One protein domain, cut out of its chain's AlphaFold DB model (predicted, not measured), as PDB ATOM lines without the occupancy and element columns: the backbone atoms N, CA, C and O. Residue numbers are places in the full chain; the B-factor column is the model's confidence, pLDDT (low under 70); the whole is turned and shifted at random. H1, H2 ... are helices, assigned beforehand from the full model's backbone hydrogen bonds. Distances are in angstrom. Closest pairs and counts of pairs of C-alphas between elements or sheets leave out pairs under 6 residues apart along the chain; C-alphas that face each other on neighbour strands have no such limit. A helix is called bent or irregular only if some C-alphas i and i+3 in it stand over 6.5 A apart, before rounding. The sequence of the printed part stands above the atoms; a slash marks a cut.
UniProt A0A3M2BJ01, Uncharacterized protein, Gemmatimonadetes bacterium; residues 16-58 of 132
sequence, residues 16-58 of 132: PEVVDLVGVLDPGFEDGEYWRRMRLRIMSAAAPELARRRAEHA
ATOM      1  N   PRO A  16     180.084 177.374 166.076       66.94
ATOM      2  CA  PRO A  16     180.921 178.482 166.544       66.94
ATOM      3  C   PRO A  16     180.134 179.795 166.685       66.94
ATOM      4  O   PRO A  16     180.388 180.566 167.599       66.94
ATOM      5  N   GLU A  17     179.105 179.984 165.858       66.19
ATOM      6  CA  GLU A  17     178.151 181.097 165.922       66.19
ATOM      7  C   GLU A  17     177.283 181.107 167.201       66.19
ATOM      8  O   GLU A  17     176.996 182.162 167.755       66.19
ATOM      9  N   VAL A  18     176.906 179.935 167.727       69.00
ATOM     10  CA  VAL A  18     176.167 179.790 168.997       69.00
ATOM     11  C   VAL A  18     177.086 180.023 170.194       69.00
ATOM     12  O   VAL A  18     176.663 180.622 171.177       69.00
ATOM     13  N   VAL A  19     178.345 179.581 170.118       71.38
ATOM     14  CA  VAL A  19     179.349 179.859 171.160       71.38
ATOM     15  C   VAL A  19     179.601 181.364 171.270       71.38
ATOM     16  O   VAL A  19     179.666 181.886 172.379       71.38
ATOM     17  N   ASP A  20     179.667 182.059 170.134       74.50
ATOM     18  CA  ASP A  20     179.852 183.511 170.070       74.50
ATOM     19  C   ASP A  20     178.632 184.263 170.639       74.50
ATOM     20  O   ASP A  20     178.769 185.136 171.495       74.50
ATOM     21  N   LEU A  21     177.411 183.840 170.279       77.62
ATOM     22  CA  LEU A  21     176.173 184.424 170.809       77.62
ATOM     23  C   LEU A  21     176.001 184.204 172.324       77.62
ATOM     24  O   LEU A  21     175.519 185.087 173.031       77.62
ATOM     25  N   VAL A  22     176.389 183.033 172.836       76.62
ATOM     26  CA  VAL A  22     176.355 182.733 174.278       76.62
ATOM     27  C   VAL A  22     177.440 183.509 175.028       76.62
ATOM     28  O   VAL A  22     177.196 183.940 176.151       76.62
ATOM     29  N   GLY A  23     178.595 183.756 174.402       77.44
ATOM     30  CA  GLY A  23     179.651 184.607 174.956       77.44
ATOM     31  C   GLY A  23     179.181 186.040 175.217       77.44
ATOM     32  O   GLY A  23     179.492 186.597 176.264       77.44
ATOM     33  N   VAL A  24     178.342 186.598 174.338       82.94
ATOM     34  CA  VAL A  24     177.725 187.929 174.527       82.94
ATOM     35  C   VAL A  24     176.796 187.980 175.750       82.94
ATOM     36  O   VAL A  24     176.616 189.037 176.352       82.94
ATOM     37  N   LEU A  25     176.202 186.850 176.142       84.88
ATOM     38  CA  LEU A  25     175.348 186.758 177.330       84.88
ATOM     39  C   LEU A  25     176.136 186.527 178.623       84.88
ATOM     40  O   LEU A  25     175.547 186.635 179.700       84.88
ATOM     41  N   ASP A  26     177.428 186.199 178.537       86.56
ATOM     42  CA  ASP A  26     178.295 186.040 179.696       86.56
ATOM     43  C   ASP A  26     178.872 187.405 180.107       86.56
ATOM     44  O   ASP A  26     179.773 187.920 179.445       86.56
ATOM     45  N   PRO A  27     178.449 188.000 181.238       87.00
ATOM     46  CA  PRO A  27     179.038 189.251 181.711       87.00
ATOM     47  C   PRO A  27     180.520 189.083 182.097       87.00
ATOM     48  O   PRO A  27     181.245 190.066 182.235       87.00
ATOM     49  N   GLY A  28     180.976 187.834 182.262       88.19
ATOM     50  CA  GLY A  28     182.377 187.459 182.420       88.19
ATOM     51  C   GLY A  28     183.236 187.654 181.167       88.19
ATOM     52  O   GLY A  28     184.460 187.692 181.290       88.19
ATOM     53  N   PHE A  29     182.625 187.800 179.985       86.06
ATOM     54  CA  PHE A  29     183.328 188.044 178.724       86.06
ATOM     55  C   PHE A  29     183.954 189.445 178.681       86.06
ATOM     56  O   PHE A  29     185.108 189.599 178.287       86.06
ATOM     57  N   GLU A  30     183.217 190.462 179.137       85.38
ATOM     58  CA  GLU A  30     183.707 191.846 179.231       85.38
ATOM     59  C   GLU A  30     184.517 192.094 180.514       85.38
ATOM     60  O   GLU A  30     185.467 192.880 180.517       85.38
ATOM     61  N   ASP A  31     184.160 191.419 181.610       90.00
ATOM     62  CA  ASP A  31     184.812 191.545 182.911       90.00
ATOM     63  C   ASP A  31     185.111 190.171 183.519       90.00
ATOM     64  O   ASP A  31     184.278 189.570 184.199       90.00
ATOM     65  N   GLY A  32     186.355 189.708 183.365       90.69
ATOM     66  CA  GLY A  32     186.799 188.417 183.902       90.69
ATOM     67  C   GLY A  32     186.658 188.270 185.426       90.69
ATOM     68  O   GLY A  32     186.672 187.152 185.943       90.69
ATOM     69  N   GLU A  33     186.476 189.369 186.168       95.12
ATOM     70  CA  GLU A  33     186.266 189.356 187.617       95.12
ATOM     71  C   GLU A  33     184.790 189.436 188.029       95.12
ATOM     72  O   GLU A  33     184.472 189.353 189.227       95.12
ATOM     73  N   TYR A  34     183.876 189.559 187.064       94.19
ATOM     74  CA  TYR A  34     182.440 189.689 187.287       94.19
ATOM     75  C   TYR A  34     181.910 188.564 188.174       94.19
ATOM     76  O   TYR A  34     181.356 188.812 189.249       94.19
ATOM     77  N   TRP A  35     182.152 187.309 187.782       95.19
ATOM     78  CA  TRP A  35     181.659 186.136 188.504       95.19
ATOM     79  C   TRP A  35     182.238 186.027 189.911       95.19
ATOM     80  O   TRP A  35     181.528 185.659 190.852       95.19
ATOM     81  N   ARG A  36     183.512 186.396 190.096       96.50
ATOM     82  CA  ARG A  36     184.139 186.415 191.421       96.50
ATOM     83  C   ARG A  36     183.461 187.444 192.323       96.50
ATOM     84  O   ARG A  36     183.095 187.109 193.449       96.50
ATOM     85  N   ARG A  37     183.270 188.678 191.841       96.69
ATOM     86  CA  ARG A  37     182.618 189.761 192.600       96.69
ATOM     87  C   ARG A  37     181.154 189.453 192.890       96.69
ATOM     88  O   ARG A  37     180.713 189.628 194.024       96.69
ATOM     89  N   MET A  38     180.428 188.937 191.902       95.94
ATOM     90  CA  MET A  38     179.049 188.476 192.040       95.94
ATOM     91  C   MET A  38     178.944 187.416 193.139       95.94
ATOM     92  O   MET A  38     178.155 187.579 194.070       95.94
ATOM     93  N   ARG A  39     179.780 186.369 193.081       95.75
ATOM     94  CA  ARG A  39     179.806 185.303 194.091       95.75
ATOM     95  C   ARG A  39     180.090 185.859 195.478       95.75
ATOM     96  O   ARG A  39     179.369 185.530 196.411       95.75
ATOM     97  N   LEU A  40     181.112 186.704 195.616       97.06
ATOM     98  CA  LEU A  40     181.464 187.308 196.902       97.06
ATOM     99  C   LEU A  40     180.306 188.128 197.474       97.06
ATOM    100  O   LEU A  40     179.971 187.941 198.637       97.06
ATOM    101  N   ARG A  41     179.650 188.957 196.652       97.38
ATOM    102  CA  ARG A  41     178.491 189.764 197.062       97.38
ATOM    103  C   ARG A  41     177.305 188.903 197.497       97.38
ATOM    104  O   ARG A  41     176.680 189.197 198.511       97.38
ATOM    105  N   ILE A  42     176.985 187.858 196.734       97.12
ATOM    106  CA  ILE A  42     175.882 186.944 197.064       97.12
ATOM    107  C   ILE A  42     176.192 186.209 198.367       97.12
ATOM    108  O   ILE A  42     175.359 186.182 199.267       97.12
ATOM    109  N   MET A  43     177.397 185.652 198.497       95.88
ATOM    110  CA  MET A  43     177.784 184.890 199.684       95.88
ATOM    111  C   MET A  43     177.873 185.776 200.926       95.88
ATOM    112  O   MET A  43     177.416 185.361 201.986       95.88
ATOM    113  N   SER A  44     178.386 187.006 200.815       95.88
ATOM    114  CA  SER A  44     178.434 187.939 201.947       95.88
ATOM    115  C   SER A  44     177.041 188.389 202.388       95.88
ATOM    116  O   SER A  44     176.802 188.529 203.582       95.88
ATOM    117  N   ALA A  45     176.110 188.581 201.447       95.31
ATOM    118  CA  ALA A  45     174.720 188.913 201.758       95.31
ATOM    119  C   ALA A  45     173.943 187.721 202.346       95.31
ATOM    120  O   ALA A  45     173.104 187.907 203.224       95.31
ATOM    121  N   ALA A  46     174.228 186.500 201.888       94.81
ATOM    122  CA  ALA A  46     173.561 185.283 202.346       94.81
ATOM    123  C   ALA A  46     174.115 184.743 203.675       94.81
ATOM    124  O   ALA A  46     173.385 184.090 204.419       94.81
ATOM    125  N   ALA A  47     175.386 185.011 203.994       93.94
ATOM    126  CA  ALA A  47     176.058 184.531 205.202       93.94
ATOM    127  C   ALA A  47     175.272 184.744 206.515       93.94
ATOM    128  O   ALA A  47     175.126 183.766 207.253       93.94
ATOM    129  N   PRO A  48     174.735 185.942 206.834       92.94
ATOM    130  CA  PRO A  48     174.001 186.142 208.086       92.94
ATOM    131  C   PRO A  48     172.715 185.311 208.160       92.94
ATOM    132  O   PRO A  48     172.407 184.749 209.208       92.94
ATOM    133  N   GLU A  49     171.987 185.172 207.050       92.25
ATOM    134  CA  GLU A  49     170.750 184.385 207.002       92.25
ATOM    135  C   GLU A  49     171.032 182.878 207.084       92.25
ATOM    136  O   GLU A  49     170.324 182.144 207.770       92.25
ATOM    137  N   LEU A  50     172.106 182.404 206.445       87.88
ATOM    138  CA  LEU A  50     172.558 181.017 206.574       87.88
ATOM    139  C   LEU A  50     172.997 180.697 208.009       87.88
ATOM    140  O   LEU A  50     172.687 179.619 208.515       87.88
ATOM    141  N   ALA A  51     173.679 181.631 208.678       88.38
ATOM    142  CA  ALA A  51     174.057 181.489 210.081       88.38
ATOM    143  C   ALA A  51     172.826 181.453 210.999       88.38
ATOM    144  O   ALA A  51     172.737 180.581 211.862       88.38
ATOM    145  N   ARG A  52     171.843 182.334 210.768       86.88
ATOM    146  CA  ARG A  52     170.567 182.347 211.498       86.88
ATOM    147  C   ARG A  52     169.820 181.020 211.352       86.88
ATOM    148  O   ARG A  52     169.456 180.409 212.350       86.88
ATOM    149  N   ARG A  53     169.668 180.520 210.121       83.81
ATOM    150  CA  ARG A  53     169.004 179.231 209.855       83.81
ATOM    151  C   ARG A  53     169.726 178.050 210.489       83.81
ATOM    152  O   ARG A  53     169.066 177.125 210.941       83.81
ATOM    153  N   ARG A  54     171.060 178.083 210.544       79.62
ATOM    154  CA  ARG A  54     171.854 177.051 211.222       79.62
ATOM    155  C   ARG A  54     171.669 177.076 212.739       79.62
ATOM    156  O   ARG A  54     171.700 176.029 213.366       79.62
ATOM    157  N   ALA A  55     171.474 178.256 213.323       79.50
ATOM    158  CA  ALA A  55     171.198 178.386 214.751       79.50
ATOM    159  C   ALA A  55     169.768 177.946 215.119       79.50
ATOM    160  O   ALA A  55     169.548 177.448 216.218       79.50
ATOM    161  N   GLU A  56     168.802 178.125 214.214       79.56
ATOM    162  CA  GLU A  56     167.387 177.797 214.449       79.56
ATOM    163  C   GLU A  56     167.022 176.347 214.099       79.56
ATOM    164  O   GLU A  56     166.118 175.773 214.705       79.56
ATOM    165  N   HIS A  57     167.720 175.737 213.141       71.19
ATOM    166  CA  HIS A  57     167.463 174.372 212.703       71.19
ATOM    167  C   HIS A  57     168.706 173.514 212.908       71.19
ATOM    168  O   HIS A  57     169.692 173.664 212.186       71.19
ATOM    169  N   ALA A  58     168.619 172.568 213.850       68.50
ATOM    170  CA  ALA A  58     169.573 171.471 213.920       68.50
ATOM    171  C   ALA A  58     169.601 170.780 212.553       68.50
ATOM    172  O   ALA A  58     168.571 170.326 212.043       68.50
TER     173      ALA A  58
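This is residues 16 to 58 of the 132 residues of an uncharacterized protein of Gemmatimonadetes bacterium (UniProt A0A3M2BJ01). This is a drawn-out string of helices with no core: a short helix H1 at one end, the small turn of helix H2 at a corner after it, and the long bent helix H3 running away to the other end. Together they make a wide, shallow arc in which H1 and the arm H3b turn to the same side, while H1, residues 16 to 25, and residues 37 to 58 stick out free. The printed part has 43 residues with three named helices in the order H1, H2, H3 and no named strand, and its class is all helix. It is extended, with a radius of gyration of the C-alphas of 16.6 A, and a rod in outline, spanning 50 by 18 by 9 A.

Find C-alpha 16 at (180.921, 178.482, 166.544), where H1 begins; it takes in residues 16 to 25 and measures 14.7 A from first to last C-alpha. Next look at residues 27 to 30 for H2, 5.9 A long. H3 takes in residues 34 to 56, and C-alpha 34 is at (182.440, 189.689, 187.287). By its hydrogen bonds H3 was assigned as one helix, but it is bent: C-alphas 45 and 48 are 6.9 A apart. Its arm H3a, residues 34 to 45, is 16.4 A long, and its arm H3b, residues 48 to 56, is 12.4 A long and ends with C-alpha 56 at (167.387, 177.797, 214.449).

Start at H1 and H2, which are close but not clearly touching; their closest C-alphas, those of Gly 23 and Phe 29, are 6.3 A apart. H2 and H3a touch only at the corner by their link, H3a with residues 34 to 35 alone, and their closest C-alphas, those of Gly 28 and Tyr 34, are 5.4 A apart. Past residues 46 and 47 you reach H3b, whose line stands to that of H3a at a steep tilt of 42 degrees. H1 is apart from both H3a and H3b, and H2 is apart from H3b. In the backbone, every O i to N i+4 pair of H3a and H3b is within hydrogen-bond range, as are 5 of 6 in H1, while H2 is too short for such a pair and its one O i to N i+3 pair is not within range.

The C-alphas of Glu 17 and Glu 56, the two farthest apart, are 49.8 A apart. The printed part runs from residue 16 to residue 58 without a cut, and the links H1 to H2 and H2 to H3 are tight. In the B-factor column the mean pLDDT of the printed part is 86.2, and it is under 70 at residues 16 to 18 and residue 58.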